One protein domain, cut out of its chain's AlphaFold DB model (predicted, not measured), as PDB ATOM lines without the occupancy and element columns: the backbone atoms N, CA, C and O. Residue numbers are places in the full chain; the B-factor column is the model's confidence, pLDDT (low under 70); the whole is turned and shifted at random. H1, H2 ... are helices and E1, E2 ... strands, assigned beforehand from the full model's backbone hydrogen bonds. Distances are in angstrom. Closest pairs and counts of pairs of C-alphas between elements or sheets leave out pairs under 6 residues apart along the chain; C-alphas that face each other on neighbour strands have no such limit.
ATOM      1  N   PHE A  30      12.605  38.925  30.801       58.88
ATOM      2  CA  PHE A  30      11.926  39.763  31.789       58.88
ATOM      3  C   PHE A  30      11.140  40.914  31.144       58.88
ATOM      4  O   PHE A  30      10.010  41.188  31.544       58.88
ATOM      5  N   GLY A  31      11.694  41.558  30.112       60.84
ATOM      6  CA  GLY A  31      11.002  42.596  29.348       60.84
ATOM      7  C   GLY A  31       9.762  42.074  28.618       60.84
ATOM      8  O   GLY A  31       8.714  42.719  28.650       60.84
ATOM      9  N   VAL A  32       9.848  40.882  28.018       66.00
ATOM     10  CA  VAL A  32       8.712  40.204  27.365       66.00
ATOM     11  C   VAL A  32       7.643  39.813  28.392       66.00
ATOM     12  O   VAL A  32       6.462  40.088  28.180       66.00
ATOM     13  N   LEU A  33       8.043  39.266  29.544       61.91
ATOM     14  CA  LEU A  33       7.139  38.962  30.659       61.91
ATOM     15  C   LEU A  33       6.403  40.215  31.156       61.91
ATOM     16  O   LEU A  33       5.180  40.195  31.289       61.91
ATOM     17  N   MET A  34       7.119  41.324  31.377       69.56
ATOM     18  CA  MET A  34       6.509  42.587  31.809       69.56
ATOM     19  C   MET A  34       5.583  43.195  30.750       69.56
ATOM     20  O   MET A  34       4.550  43.774  31.094       69.56
ATOM     21  N   TYR A  35       5.902  43.035  29.465       74.31
ATOM     22  CA  TYR A  35       5.031  43.455  28.369       74.31
ATOM     23  C   TYR A  35       3.695  42.699  28.383       74.31
ATOM     24  O   TYR A  35       2.631  43.328  28.348       74.31
ATOM     25  N   PHE A  36       3.733  41.368  28.496       69.50
ATOM     26  CA  PHE A  36       2.519  40.557  28.589       69.50
ATOM     27  C   PHE A  36       1.744  40.831  29.878       69.50
ATOM     28  O   PHE A  36       0.524  40.962  29.832       69.50
ATOM     29  N   GLN A  37       2.428  41.032  31.007       68.12
ATOM     30  CA  GLN A  37       1.787  41.420  32.265       68.12
ATOM     31  C   GLN A  37       0.999  42.729  32.124       68.12
ATOM     32  O   GLN A  37      -0.171  42.802  32.505       68.12
ATOM     33  N   GLY A  38       1.607  43.755  31.520       70.94
ATOM     34  CA  GLY A  38       0.939  45.030  31.259       70.94
ATOM     35  C   GLY A  38      -0.280  44.888  30.344       70.94
ATOM     36  O   GLY A  38      -1.288  45.562  30.555       70.94
ATOM     37  N   LYS A  39      -0.227  43.997  29.347       77.44
ATOM     38  CA  LYS A  39      -1.369  43.722  28.465       77.44
ATOM     39  C   LYS A  39      -2.507  42.997  29.168       77.44
ATOM     40  O   LYS A  39      -3.640  43.450  29.065       77.44
ATOM     41  N   VAL A  40      -2.222  41.915  29.893       77.94
ATOM     42  CA  VAL A  40      -3.261  41.146  30.596       77.94
ATOM     43  C   VAL A  40      -3.954  42.019  31.640       77.94
ATOM     44  O   VAL A  40      -5.178  41.993  31.739       77.94
ATOM     45  N   ASN A  41      -3.204  42.867  32.350       72.00
ATOM     46  CA  ASN A  41      -3.790  43.847  33.264       72.00
ATOM     47  C   ASN A  41      -4.717  44.833  32.538       72.00
ATOM     48  O   ASN A  41      -5.839  45.042  32.995       72.00
ATOM     49  N   LYS A  42      -4.308  45.365  31.377       75.75
ATOM     50  CA  LYS A  42      -5.156  46.244  30.552       75.75
ATOM     51  C   LYS A  42      -6.419  45.550  30.053       75.75
ATOM     52  O   LYS A  42      -7.485  46.154  30.093       75.75
ATOM     53  N   GLU A  43      -6.333  44.307  29.587       72.12
ATOM     54  CA  GLU A  43      -7.519  43.552  29.156       72.12
ATOM     55  C   GLU A  43      -8.456  43.276  30.335       72.12
ATOM     56  O   GLU A  43      -9.669  43.470  30.238       72.12
ATOM     57  N   ALA A  44      -7.893  42.948  31.497       68.12
ATOM     58  CA  ALA A  44      -8.661  42.788  32.718       68.12
ATOM     59  C   ALA A  44      -9.293  44.109  33.208       68.12
ATOM     60  O   ALA A  44     -10.297  44.079  33.917       68.12
ATOM     61  N   GLU A  45      -8.702  45.269  32.916       69.19
ATOM     62  CA  GLU A  45      -9.270  46.598  33.201       69.19
ATOM     63  C   GLU A  45     -10.387  46.967  32.213       69.19
ATOM     64  O   GLU A  45     -11.479  47.346  32.643       69.19
ATOM     65  N   LYS A  46     -10.166  46.779  30.902       67.44
ATOM     66  CA  LYS A  46     -11.154  47.042  29.837       67.44
ATOM     67  C   LYS A  46     -12.420  46.208  29.993       67.44
ATOM     68  O   LYS A  46     -13.519  46.741  29.906       67.44
ATOM     69  N   ALA A  47     -12.266  44.905  30.231       58.00
ATOM     70  CA  ALA A  47     -13.388  43.988  30.400       58.00
ATOM     71  C   ALA A  47     -14.125  44.189  31.735       58.00
ATOM     72  O   ALA A  47     -15.238  43.698  31.908       58.00
ATOM     73  N   GLY A  48     -13.499  44.891  32.684       53.62
ATOM     74  CA  GLY A  48     -14.107  45.223  33.959       53.62
ATOM     75  C   GLY A  48     -15.067  46.405  33.871       53.62
ATOM     76  O   GLY A  48     -16.153  46.337  34.428       53.62
ATOM     77  N   GLY A  49     -14.672  47.534  33.272       47.81
ATOM     78  CA  GLY A  49     -15.333  48.811  33.609       47.81
ATOM     79  C   GLY A  49     -15.311  49.090  35.127       47.81
ATOM     80  O   GLY A  49     -16.129  49.840  35.651       47.81
ATOM     81  N   LEU A  50     -14.397  48.426  35.841       42.88
ATOM     82  CA  LEU A  50     -14.338  48.318  37.291       42.88
ATOM     83  C   LEU A  50     -13.356  49.364  37.812       42.88
ATOM     84  O   LEU A  50     -12.247  49.031  38.227       42.88
ATOM     85  N   SER A  51     -13.758  50.634  37.793       39.41
ATOM     86  CA  SER A  51     -13.266  51.539  38.825       39.41
ATOM     87  C   SER A  51     -13.955  51.099  40.113       39.41
ATOM     88  O   SER A  51     -15.163  51.272  40.285       39.41
ATOM     89  N   GLY A  52     -13.223  50.411  40.991       39.78
ATOM     90  CA  GLY A  52     -13.744  50.105  42.319       39.78
ATOM     91  C   GLY A  52     -14.293  51.395  42.930       39.78
ATOM     92  O   GLY A  52     -13.636  52.433  42.878       39.78
ATOM     93  N   LYS A  53     -15.496  51.357  43.507       35.59
ATOM     94  CA  LYS A  53     -16.102  52.496  44.227       35.59
ATOM     95  C   LYS A  53     -15.375  52.816  45.551       35.59
ATOM     96  O   LYS A  53     -15.970  53.384  46.467       35.59
ATOM     97  N   GLY A  54     -14.088  52.494  45.656       39.03
ATOM     98  CA  GLY A  54     -13.212  52.866  46.757       39.03
ATOM     99  C   GLY A  54     -12.821  54.334  46.641       39.03
ATOM    100  O   GLY A  54     -11.732  54.640  46.193       39.03
ATOM    101  N   PRO A 313     -11.779  41.865  48.105       86.19
ATOM    102  CA  PRO A 313     -11.602  40.486  48.527       86.19
ATOM    103  C   PRO A 313     -10.168  40.027  48.242       86.19
ATOM    104  O   PRO A 313      -9.588  40.297  47.187       86.19
ATOM    105  N   LYS A 314      -9.582  39.268  49.164       90.81
ATOM    106  CA  LYS A 314      -8.287  38.621  48.955       90.81
ATOM    107  C   LYS A 314      -8.462  37.428  48.022       90.81
ATOM    108  O   LYS A 314      -9.123  36.447  48.364       90.81
ATOM    109  N   VAL A 315      -7.812  37.500  46.866       91.75
ATOM    110  CA  VAL A 315      -7.797  36.435  45.859       91.75
ATOM    111  C   VAL A 315      -6.581  35.537  46.068       91.75
ATOM    112  O   VAL A 315      -5.486  36.017  46.368       91.75
ATOM    113  N   SER A 316      -6.767  34.232  45.900       93.31
ATOM    114  CA  SER A 316      -5.699  33.234  45.950       93.31
ATOM    115  C   SER A 316      -5.872  32.169  44.874       93.31
ATOM    116  O   SER A 316      -6.969  31.961  44.356       93.31
ATOM    117  N   CYS A 317      -4.784  31.472  44.559       94.88
ATOM    118  CA  CYS A 317      -4.798  30.268  43.742       94.88
ATOM    119  C   CYS A 317      -4.061  29.148  44.484       94.88
ATOM    120  O   CYS A 317      -3.079  29.413  45.172       94.88
ATOM    121  N   SER A 318      -4.514  27.900  44.361       95.06
ATOM    122  CA  SER A 318      -3.828  26.750  44.976       95.06
ATOM    123  C   SER A 318      -2.506  26.382  44.289       95.06
ATOM    124  O   SER A 318      -1.760  25.555  44.811       95.06
ATOM    125  N   LYS A 319      -2.222  26.972  43.121       92.88
ATOM    126  CA  LYS A 319      -0.990  26.790  42.348       92.88
ATOM    127  C   LYS A 319      -0.485  28.136  41.838       92.88
ATOM    128  O   LYS A 319      -1.273  28.934  41.337       92.88
ATOM    129  N   ASP A 320       0.830  28.324  41.871       87.38
ATOM    130  CA  ASP A 320       1.488  29.524  41.331       87.38
ATOM    131  C   ASP A 320       1.763  29.409  39.821       87.38
ATOM    132  O   ASP A 320       1.908  30.412  39.116       87.38
ATOM    133  N   SER A 321       1.808  28.174  39.308       92.31
ATOM    134  CA  SER A 321       2.078  27.879  37.903       92.31
ATOM    135  C   SER A 321       1.255  26.708  37.370       92.31
ATOM    136  O   SER A 321       1.012  25.729  38.081       92.31
ATOM    137  N   PHE A 322       0.919  26.766  36.086       94.50
ATOM    138  CA  PHE A 322       0.213  25.723  35.352       94.50
ATOM    139  C   PHE A 322       0.972  25.343  34.085       94.50
ATOM    140  O   PHE A 322       1.705  26.153  33.526       94.50
ATOM    141  N   VAL A 323       0.742  24.126  33.600       93.25
ATOM    142  CA  VAL A 323       1.182  23.681  32.275       93.25
ATOM    143  C   VAL A 323      -0.067  23.373  31.460       93.25
ATOM    144  O   VAL A 323      -0.948  22.661  31.940       93.25
ATOM    145  N   TYR A 324      -0.149  23.927  30.253       92.00
ATOM    146  CA  TYR A 324      -1.235  23.687  29.311       92.00
ATOM    147  C   TYR A 324      -0.679  23.125  28.004       92.00
ATOM    148  O   TYR A 324       0.237  23.693  27.415       92.00
ATOM    149  N   GLU A 325      -1.230  22.005  27.548       91.00
ATOM    150  CA  GLU A 325      -0.776  21.349  26.325       91.00
ATOM    151  C   GLU A 325      -1.622  21.758  25.120       91.00
ATOM    152  O   GLU A 325      -2.841  21.572  25.120       91.00
ATOM    153  N   VAL A 326      -0.964  22.227  24.060       88.06
ATOM    154  CA  VAL A 326      -1.582  22.488  22.754       88.06
ATOM    155  C   VAL A 326      -1.246  21.376  21.760       88.06
ATOM    156  O   VAL A 326      -0.182  20.761  21.812       88.06
ATOM    157  N   ALA A 327      -2.163  21.099  20.833       85.56
ATOM    158  CA  ALA A 327      -1.997  20.029  19.847       85.56
ATOM    159  C   ALA A 327      -1.039  20.391  18.695       85.56
ATOM    160  O   ALA A 327      -0.563  19.503  17.992       85.56
ATOM    161  N   SER A 328      -0.788  21.682  18.481       82.94
ATOM    162  CA  SER A 328      -0.084  22.216  17.315       82.94
ATOM    163  C   SER A 328       0.610  23.529  17.675       82.94
ATOM    164  O   SER A 328       0.128  24.263  18.538       82.94
ATOM    165  N   LYS A 329       1.734  23.824  17.004       80.44
ATOM    166  CA  LYS A 329       2.417  25.134  17.064       80.44
ATOM    167  C   LYS A 329       1.808  26.159  16.110       80.44
ATOM    168  O   LYS A 329       2.253  27.303  16.088       80.44
ATOM    169  N   ASP A 330       0.840  25.758  15.286       84.62
ATOM    170  CA  ASP A 330       0.158  26.694  14.402       84.62
ATOM    171  C   ASP A 330      -0.574  27.758  15.228       84.62
ATOM    172  O   ASP A 330      -1.316  27.448  16.165       84.62
ATOM    173  N   LYS A 331      -0.367  29.032  14.875       82.69
ATOM    174  CA  LYS A 331      -0.940  30.157  15.621       82.69
ATOM    175  C   LYS A 331      -2.464  30.129  15.632       82.69
ATOM    176  O   LYS A 331      -3.037  30.514  16.639       82.69
ATOM    177  N   LYS A 332      -3.136  29.675  14.567       81.25
ATOM    178  CA  LYS A 332      -4.607  29.600  14.537       81.25
ATOM    179  C   LYS A 332      -5.133  28.537  15.495       81.25
ATOM    180  O   LYS A 332      -6.153  28.763  16.142       81.25
ATOM    181  N   ASP A 333      -4.424  27.416  15.607       81.94
ATOM    182  CA  ASP A 333      -4.775  26.346  16.542       81.94
ATOM    183  C   ASP A 333      -4.523  26.785  17.990       81.94
ATOM    184  O   ASP A 333      -5.385  26.608  18.855       81.94
ATOM    185  N   MET A 334      -3.364  27.401  18.249       82.88
ATOM    186  CA  MET A 334      -2.963  27.887  19.570       82.88
ATOM    187  C   MET A 334      -3.906  28.982  20.085       82.88
ATOM    188  O   MET A 334      -4.410  28.873  21.202       82.88
ATOM    189  N   ASN A 335      -4.250  29.940  19.223       84.31
ATOM    190  CA  ASN A 335      -5.160  31.061  19.480       84.31
ATOM    191  C   ASN A 335      -6.650  30.689  19.371       84.31
ATOM    192  O   ASN A 335      -7.515  31.551  19.205       84.31
ATOM    193  N   SER A 336      -6.995  29.401  19.420       86.75
ATOM    194  CA  SER A 336      -8.396  28.989  19.378       86.75
ATOM    195  C   SER A 336      -9.152  29.434  20.639       86.75
ATOM    196  O   SER A 336      -8.630  29.429  21.755       86.75
ATOM    197  N   GLU A 337     -10.438  29.769  20.480       85.44
ATOM    198  CA  GLU A 337     -11.327  30.081  21.616       85.44
ATOM    199  C   GLU A 337     -11.403  28.933  22.623       85.44
ATOM    200  O   GLU A 337     -11.540  29.166  23.826       85.44
ATOM    201  N   SER A 338     -11.261  27.694  22.142       88.38
ATOM    202  CA  SER A 338     -11.220  26.510  22.993       88.38
ATOM    203  C   SER A 338     -10.019  26.544  23.939       88.38
ATOM    204  O   SER A 338     -10.207  26.394  25.143       88.38
ATOM    205  N   ASN A 339      -8.807  26.820  23.443       88.62
ATOM    206  CA  ASN A 339      -7.608  26.864  24.288       88.62
ATOM    207  C   ASN A 339      -7.690  27.965  25.348       88.62
ATOM    208  O   ASN A 339      -7.402  27.714  26.517       88.62
ATOM    209  N   ILE A 340      -8.156  29.157  24.974       87.69
ATOM    210  CA  ILE A 340      -8.350  30.280  25.906       87.69
ATOM    211  C   ILE A 340      -9.350  29.904  26.996       87.69
ATOM    212  O   ILE A 340      -9.092  30.114  28.183       87.69
ATOM    213  N   THR A 341     -10.474  29.302  26.602       90.56
ATOM    214  CA  THR A 341     -11.507  28.834  27.532       90.56
ATOM    215  C   THR A 341     -10.954  27.761  28.468       90.56
ATOM    216  O   THR A 341     -11.188  27.815  29.674       90.56
ATOM    217  N   ASN A 342     -10.160  26.826  27.948       92.50
ATOM    218  CA  ASN A 342      -9.544  25.759  28.731       92.50
ATOM    219  C   ASN A 342      -8.525  26.299  29.740       92.50
ATOM    220  O   ASN A 342      -8.576  25.912  30.905       92.50
ATOM    221  N   ILE A 343      -7.650  27.226  29.333       92.06
ATOM    222  CA  ILE A 343      -6.692  27.896  30.227       92.06
ATOM    223  C   ILE A 343      -7.440  28.652  31.329       92.06
ATOM    224  O   ILE A 343      -7.133  28.504  32.513       92.06
ATOM    225  N   THR A 344      -8.470  29.412  30.947       92.75
ATOM    226  CA  THR A 344      -9.317  30.175  31.873       92.75
ATOM    227  C   THR A 344      -9.974  29.254  32.897       92.75
ATOM    228  O   THR A 344      -9.887  29.511  34.096       92.75
ATOM    229  N   ASN A 345     -10.585  28.155  32.452       94.94
ATOM    230  CA  ASN A 345     -11.251  27.185  33.322       94.94
ATOM    231  C   ASN A 345     -10.265  26.441  34.229       94.94
ATOM    232  O   ASN A 345     -10.549  26.259  35.410       94.94
ATOM    233  N   MET A 346      -9.100  26.054  33.702       95.06
ATOM    234  CA  MET A 346      -8.034  25.395  34.459       95.06
ATOM    235  C   MET A 346      -7.559  26.267  35.626       95.06
ATOM    236  O   MET A 346      -7.476  25.791  36.759       95.06
ATOM    237  N   VAL A 347      -7.283  27.548  35.363       95.44
ATOM    238  CA  VAL A 347      -6.864  28.500  36.400       95.44
ATOM    239  C   VAL A 347      -8.019  28.800  37.356       95.44
ATOM    240  O   VAL A 347      -7.840  28.767  38.574       95.44
ATOM    241  N   LYS A 348      -9.230  29.027  36.829       95.44
ATOM    242  CA  LYS A 348     -10.426  29.321  37.630       95.44
ATOM    243  C   LYS A 348     -10.775  28.194  38.603       95.44
ATOM    244  O   LYS A 348     -11.179  28.486  39.721       95.44
ATOM    245  N   ALA A 349     -10.575  26.933  38.220       95.94
ATOM    246  CA  ALA A 349     -10.817  25.775  39.085       95.94
ATOM    247  C   ALA A 349      -9.908  25.737  40.329       95.94
ATOM    248  O   ALA A 349     -10.244  25.091  41.317       95.94
ATOM    249  N   CYS A 350      -8.766  26.425  40.286       95.12
ATOM    250  CA  CYS A 350      -7.824  26.525  41.400       95.12
ATOM    251  C   CYS A 350      -7.923  27.866  42.145       95.12
ATOM    252  O   CYS A 350      -7.206  28.068  43.126       95.12
ATOM    253  N   ALA A 351      -8.760  28.791  41.669       95.50
ATOM    254  CA  ALA A 351      -8.931  30.119  42.236       95.50
ATOM    255  C   ALA A 351      -9.918  30.106  43.411       95.50
ATOM    256  O   ALA A 351     -10.940  29.422  43.383       95.50
ATOM    257  N   SER A 352      -9.638  30.915  44.424       94.62
ATOM    258  CA  SER A 352     -10.499  31.096  45.590       94.62
ATOM    259  C   SER A 352     -10.432  32.528  46.113       94.62
ATOM    260  O   SER A 352      -9.539  33.302  45.758       94.62
ATOM    261  N   THR A 353     -11.398  32.884  46.958       94.50
ATOM    262  CA  THR A 353     -11.427  34.159  47.681       94.50
ATOM    263  C   THR A 353     -11.737  33.901  49.152       94.50
ATOM    264  O   THR A 353     -12.276  32.852  49.512       94.50
ATOM    265  N   ASN A 354     -11.406  34.859  50.012       91.75
ATOM    266  CA  ASN A 354     -11.783  34.843  51.426       91.75
ATOM    267  C   ASN A 354     -13.249  35.249  51.683       91.75
ATOM    268  O   ASN A 354     -13.668  35.255  52.838       91.75
ATOM    269  N   GLU A 355     -14.009  35.609  50.647       85.69
ATOM    270  CA  GLU A 355     -15.350  36.184  50.772       85.69
ATOM    271  C   GLU A 355     -16.367  35.438  49.914       85.69
ATOM    272  O   GLU A 355     -16.303  35.434  48.678       85.69
ATOM    273  N   SER A 356     -17.352  34.834  50.578       85.69
ATOM    274  CA  SER A 356     -18.455  34.151  49.911       85.69
ATOM    275  C   SER A 356     -19.257  35.113  49.028       85.69
ATOM    276  O   SER A 356     -19.413  36.294  49.326       85.69
ATOM    277  N   GLY A 357     -19.754  34.610  47.896       85.19
ATOM    278  CA  GLY A 357     -20.520  35.411  46.935       85.19
ATOM    279  C   GLY A 357     -19.678  36.270  45.983       85.19
ATOM    280  O   GLY A 357     -20.243  36.853  45.059       85.19
ATOM    281  N   SER A 358     -18.349  36.306  46.139       90.38
ATOM    282  CA  SER A 358     -17.462  36.998  45.196       90.38
ATOM    283  C   SER A 358     -17.512  36.371  43.797       90.38
ATOM    284  O   SER A 358     -17.375  35.156  43.633       90.38
ATOM    285  N   LYS A 359     -17.629  37.198  42.757       92.31
ATOM    286  CA  LYS A 359     -17.573  36.763  41.357       92.31
ATOM    287  C   LYS A 359     -16.121  36.662  40.888       92.31
ATOM    288  O   LYS A 359     -15.478  37.679  40.640       92.31
ATOM    289  N   ILE A 360     -15.629  35.435  40.700       92.94
ATOM    290  CA  ILE A 360     -14.297  35.175  40.134       92.94
ATOM    291  C   ILE A 360     -14.344  35.212  38.601       92.94
ATOM    292  O   ILE A 360     -15.079  34.449  37.960       92.94
ATOM    293  N   THR A 361     -13.489  36.050  38.021       91.12
ATOM    294  CA  THR A 361     -13.232  36.146  36.581       91.12
ATOM    295  C   THR A 361     -11.740  35.960  36.324       91.12
ATOM    296  O   THR A 361     -10.912  36.430  37.097       91.12
ATOM    297  N   VAL A 362     -11.386  35.252  35.255       91.38
ATOM    298  CA  VAL A 362      -9.992  34.986  34.885       91.38
ATOM    299  C   VAL A 362      -9.736  35.591  33.511       91.38
ATOM    300  O   VAL A 362     -10.554  35.434  32.608       91.38
ATOM    301  N   TYR A 363      -8.618  36.300  33.382       86.75
ATOM    302  CA  TYR A 363      -8.202  37.026  32.191       86.75
ATOM    303  C   TYR A 363      -6.829  36.533  31.744       86.75
ATOM    304  O   TYR A 363      -5.911  36.396  32.552       86.75
ATOM    305  N   THR A 364      -6.689  36.297  30.447       84.38
ATOM    306  CA  THR A 364      -5.424  35.958  29.788       84.38
ATOM    307  C   THR A 364      -5.146  36.977  28.679       84.38
ATOM    308  O   THR A 364      -5.894  37.944  28.524       84.38
ATOM    309  N   VAL A 365      -4.051  36.801  27.940       75.50
ATOM    310  CA  VAL A 365      -3.730  37.609  26.755       75.50
ATOM    311  C   VAL A 365      -4.843  37.523  25.702       75.50
ATOM    312  O   VAL A 365      -5.676  36.614  25.724       75.50
ATOM    313  N   ASN A 366      -4.862  38.482  24.774       72.06
ATOM    314  CA  ASN A 366      -5.823  38.487  23.673       72.06
ATOM    315  C   ASN A 366      -5.748  37.199  22.855       72.06
ATOM    316  O   ASN A 366      -4.695  36.565  22.781       72.06
ATOM    317  N   LYS A 367      -6.867  36.865  22.196       69.31
ATOM    318  CA  LYS A 367      -6.998  35.636  21.412       69.31
ATOM    319  C   LYS A 367      -5.816  35.419  20.482       69.31
ATOM    320  O   LYS A 367      -5.270  34.332  20.477       69.31
ATOM    321  N   ASP A 368      -5.380  36.465  19.791       77.19
ATOM    322  CA  ASP A 368      -4.351  36.383  18.755       77.19
ATOM    323  C   ASP A 368      -2.902  36.383  19.285       77.19
ATOM    324  O   ASP A 368      -1.953  36.398  18.499       77.19
ATOM    325  N   GLU A 369      -2.718  36.373  20.608       75.31
ATOM    326  CA  GLU A 369      -1.427  36.597  21.264       75.31
ATOM    327  C   GLU A 369      -0.952  35.425  22.139       75.31
ATOM    328  O   GLU A 369       0.053  35.580  22.835       75.31
ATOM    329  N   LEU A 370      -1.629  34.267  22.125       78.44
ATOM    330  CA  LEU A 370      -1.082  33.073  22.775       78.44
ATOM    331  C   LEU A 370       0.105  32.541  21.965       78.44
ATOM    332  O   LEU A 370       0.047  32.398  20.743       78.44
ATOM    333  N   ASP A 371       1.185  32.223  22.669       78.56
ATOM    334  CA  ASP A 371       2.371  31.609  22.085       78.56
ATOM    335  C   ASP A 371       2.937  30.531  23.018       78.56
ATOM    336  O   ASP A 371       2.585  30.459  24.201       78.56
ATOM    337  N   GLU A 372       3.807  29.680  22.479       82.38
ATOM    338  CA  GLU A 372       4.553  28.702  23.268       82.38
ATOM    339  C   GLU A 372       5.418  29.424  24.310       82.38
ATOM    340  O   GLU A 372       6.061  30.437  24.027       82.38
ATOM    341  N   GLY A 373       5.470  28.876  25.525       82.06
ATOM    342  CA  GLY A 373       6.214  29.471  26.630       82.06
ATOM    343  C   GLY A 373       5.325  29.928  27.777       82.06
ATOM    344  O   GLY A 373       4.193  29.473  27.937       82.06
ATOM    345  N   GLU A 374       5.886  30.765  28.644       86.12
ATOM    346  CA  GLU A 374       5.250  31.191  29.889       86.12
ATOM    347  C   GLU A 374       4.623  32.574  29.743       86.12
ATOM    348  O   GLU A 374       5.292  33.534  29.362       86.12
ATOM    349  N   PHE A 375       3.346  32.690  30.102       85.31
ATOM    350  CA  PHE A 375       2.617  33.955  30.104       85.31
ATOM    351  C   PHE A 375       1.790  34.107  31.387       85.31
ATOM    352  O   PHE A 375       1.396  33.114  32.011       85.31
ATOM    353  N   PRO A 376       1.538  35.354  31.817       87.31
ATOM    354  CA  PRO A 376       0.738  35.619  32.998       87.31
ATOM    355  C   PRO A 376      -0.756  35.440  32.716       87.31
ATOM    356  O   PRO A 376      -1.261  35.819  31.661       87.31
ATOM    357  N   VAL A 377      -1.480  34.935  33.712       90.12
ATOM    358  CA  VAL A 377      -2.944  34.905  33.758       90.12
ATOM    359  C   VAL A 377      -3.395  35.594  35.043       90.12
ATOM    360  O   VAL A 377      -2.889  35.302  36.128       90.12
ATOM    361  N   VAL A 378      -4.339  36.527  34.923       90.25
ATOM    362  CA  VAL A 378      -4.829  37.351  36.032       90.25
ATOM    363  C   VAL A 378      -6.200  36.861  36.472       90.25
ATOM    364  O   VAL A 378      -7.156  36.824  35.704       90.25
ATOM    365  N   ILE A 379      -6.307  36.525  37.747       91.62
ATOM    366  CA  ILE A 379      -7.548  36.204  38.436       91.62
ATOM    367  C   ILE A 379      -8.033  37.496  39.090       91.62
ATOM    368  O   ILE A 379      -7.292  38.115  39.849       91.62
ATOM    369  N   LYS A 380      -9.274  37.901  38.829       89.69
ATOM    370  CA  LYS A 380      -9.952  38.962  39.581       89.69
ATOM    371  C   LYS A 380     -11.147  38.389  40.319       89.69
ATOM    372  O   LYS A 380     -11.858  37.539  39.782       89.69
ATOM    373  N   ALA A 381     -11.397  38.888  41.518       89.44
ATOM    374  CA  ALA A 381     -12.641  38.638  42.224       89.44
ATOM    375  C   ALA A 381     -13.308  39.959  42.567       89.44
ATOM    376  O   ALA A 381     -12.651  40.854  43.090       89.44
ATOM    377  N   GLN A 382     -14.599  40.053  42.271       86.31
ATOM    378  CA  GLN A 382     -15.428  41.194  42.631       86.31
ATOM    379  C   GLN A 382     -16.385  40.789  43.750       86.31
ATOM    380  O   GLN A 382     -17.119  39.813  43.585       86.31
ATOM    381  N   ASP A 383     -16.373  41.512  44.865       85.19
ATOM    382  CA  ASP A 383     -17.324  41.300  45.961       85.19
ATOM    383  C   ASP A 383     -18.719  41.889  45.642       85.19
ATOM    384  O   ASP A 383     -18.975  42.421  44.556       85.19
ATOM    385  N   LEU A 384     -19.646  41.792  46.599       87.06
ATOM    386  CA  LEU A 384     -21.007  42.327  46.461       87.06
ATOM    387  C   LEU A 384     -21.066  43.865  46.486       87.06
ATOM    388  O   LEU A 384     -22.019  44.445  45.964       87.06
ATOM    389  N   ALA A 385     -20.069  44.525  47.075       77.94
ATOM    390  CA  ALA A 385     -19.949  45.981  47.107       77.94
ATOM    391  C   ALA A 385     -19.310  46.554  45.826       77.94
ATOM    392  O   ALA A 385     -19.393  47.756  45.562       77.94
ATOM    393  N   GLY A 386     -18.740  45.683  44.992       76.19
ATOM    394  CA  GLY A 386     -18.064  46.010  43.749       76.19
ATOM    395  C   GLY A 386     -16.568  46.279  43.898       76.19
ATOM    396  O   GLY A 386     -15.968  46.766  42.938       76.19
ATOM    397  N   ASN A 387     -15.953  45.976  45.044       76.31
ATOM    398  CA  ASN A 387     -14.502  46.054  45.190       76.31
ATOM    399  C   ASN A 387     -13.849  44.853  44.508       76.31
ATOM    400  O   ASN A 387     -14.405  43.753  44.463       76.31
ATOM    401  N   VAL A 388     -12.659  45.072  43.949       81.56
ATOM    402  CA  VAL A 388     -12.002  44.092  43.082       81.56
ATOM    403  C   VAL A 388     -10.619  43.758  43.603       81.56
ATOM    404  O   VAL A 388      -9.725  44.601  43.600       81.56
ATOM    405  N   GLY A 389     -10.443  42.511  44.025       80.50
ATOM    406  CA  GLY A 389      -9.135  41.939  44.310       80.50
ATOM    407  C   GLY A 389      -8.547  41.265  43.077       80.50
ATOM    408  O   GLY A 389      -9.282  40.838  42.181       80.50
ATOM    409  N   SER A 390      -7.223  41.134  43.032       87.62
ATOM    410  CA  SER A 390      -6.530  40.435  41.952       87.62
ATOM    411  C   SER A 390      -5.417  39.518  42.458       87.62
ATOM    412  O   SER A 390      -4.835  39.732  43.521       87.62
ATOM    413  N   TYR A 391      -5.139  38.475  41.682       87.94
ATOM    414  CA  TYR A 391      -4.029  37.545  41.872       87.94
ATOM    415  C   TYR A 391      -3.499  37.113  40.503       87.94
ATOM    416  O   TYR A 391      -4.268  37.021  39.549       87.94
ATOM    417  N   GLN A 392      -2.201  36.846  40.385       89.75
ATOM    418  CA  GLN A 392      -1.575  36.460  39.118       89.75
ATOM    419  C   GLN A 392      -0.913  35.091  39.252       89.75
ATOM    420  O   GLN A 392      -0.224  34.835  40.234       89.75
ATOM    421  N   VAL A 393      -1.093  34.245  38.238       92.44
ATOM    422  CA  VAL A 393      -0.404  32.955  38.089       92.44
ATOM    423  C   VAL A 393       0.302  32.894  36.740       92.44
ATOM    424  O   VAL A 393      -0.035  33.644  35.822       92.44
ATOM    425  N   MET A 394       1.266  31.987  36.607       91.25
ATOM    426  CA  MET A 394       1.927  31.718  35.329       91.25
ATOM    427  C   MET A 394       1.328  30.487  34.657       91.25
ATOM    428  O   MET A 394       1.067  29.476  35.307       91.25
ATOM    429  N   VAL A 395       1.135  30.537  33.343       92.00
ATOM    430  CA  VAL A 395       0.746  29.371  32.546       92.00
ATOM    431  C   VAL A 395       1.811  29.135  31.489       92.00
ATOM    432  O   VAL A 395       2.153  30.037  30.731       92.00
ATOM    433  N   LYS A 396       2.344  27.914  31.450       91.81
ATOM    434  CA  LYS A 396       3.295  27.454  30.446       91.81
ATOM    435  C   LYS A 396       2.563  26.668  29.368       91.81
ATOM    436  O   LYS A 396       2.078  25.573  29.648       91.81
ATOM    437  N   ILE A 397       2.501  27.197  28.149       88.81
ATOM    438  CA  ILE A 397       2.027  26.436  26.990       88.81
ATOM    439  C   ILE A 397       3.163  25.569  26.453       88.81
ATOM    440  O   ILE A 397       4.261  26.061  26.190       88.81
ATOM    441  N   VAL A 398       2.882  24.278  26.284       88.75
ATOM    442  CA  VAL A 398       3.790  23.287  25.693       88.75
ATOM    443  C   VAL A 398       3.071  22.498  24.601       88.75
ATOM    444  O   VAL A 398       1.847  22.377  24.621       88.75
ATOM    445  N   LEU A 399       3.812  21.933  23.646       85.69
ATOM    446  CA  LEU A 399       3.229  20.966  22.719       85.69
ATOM    447  C   LEU A 399       2.910  19.652  23.431       85.69
ATOM    448  O   LEU A 399       3.730  19.140  24.190       85.69
ATOM    449  N   ARG A 400       1.761  19.059  23.099       82.50
ATOM    450  CA  ARG A 400       1.459  17.674  23.456       82.50
ATOM    451  C   ARG A 400       2.431  16.736  22.736       82.50
ATOM    452  O   ARG A 400       2.457  16.704  21.505       82.50
TER     453      ARG A 400
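Overview. This is residues 30 to 54 and 313 to 400 of the 451 residues of an uncharacterized protein of Eubacterium sp. CAG:161 (UniProt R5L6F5). A strongly twisted sheet of four strands, curled like part of a barrel, has H3 packed in its curl and the longer H1 lying over its opposite face. The long strands E5 and E6 run side by side through the middle, the small two-strand sheet of E1 and E3 sits toward one end, and H2 lies toward the other. The printed part has 113 residues, with three named helices and six named strands in the order H1 E1 E2 H2 H3 E3 E4 E5 E6; the class is mixed, helices and strands. The larger sheet runs E2, E6, E5, E4 and is mixed, while E1 and E3 are antiparallel. The whole is compact, with a radius of gyration of the C-alphas of 14.2 A, and elongated in outline, spanning 43 by 26 by 24 A.

Arrangement. Start at E6, residues 388 to 399, and E5, residues 373 to 382, an antiparallel hairpin with N 379 and O 391 at 2.8 A. E4, residues 359 to 363, forms a hairpin with E5, N 361 and O 380 at 2.8 A; E4, E5 and E6 are a meander, each strand the antiparallel neighbour of the one before. E2, residues 321 to 326, is parallel to E6, with N 324 and O 396 at 2.8 A. Helices on both faces make three layers: H1, residues 30 to 46, on one face, and H3, residues 337 to 348, on the other. H1 has a height over the sheet of 8.6 A, and its closest C-alphas to E5 are Gln 37 and Pro 376, 5.9 A. For H3 and E4 the closest C-alphas are Thr 344 and Val 362, 5.7 A. H1 and H3 are apart. H2, residues 331 to 334, only grazes the sheet. E1, residues 315 to 317, pairs antiparallel with E3, residues 351 to 353, N 316 and O 352 at 2.9 A; the closest C-alphas of E1 and E6 are Val 315 and Tyr 391, 5.6 A. In H1 and H3 every O i to N i+4 pair is within hydrogen-bond range; H2 is too short for one.

Along the chain. Find C-alpha 30 at (11.926, 39.763, 31.789); H1 runs 24.3 A from there. H3 is 16.1 A long, E2 16.5 A, E4 13.1 A and E5 29.4 A. E6 runs 34.4 A to C-alpha 399 at (3.229, 20.966, 22.719).

Size, cuts and confidence. The two farthest C-alphas, Gly 54 and Arg 400, are 44.7 A apart. Residues 55 to 312 are not printed; C-alphas 54 and 313 are 12.6 A apart across this cut. Of the links printed whole, none is long. Mean pLDDT of the printed part is 81.7; residues 30 to 34, 36 to 37, 44 to 54 and 367 are under 70.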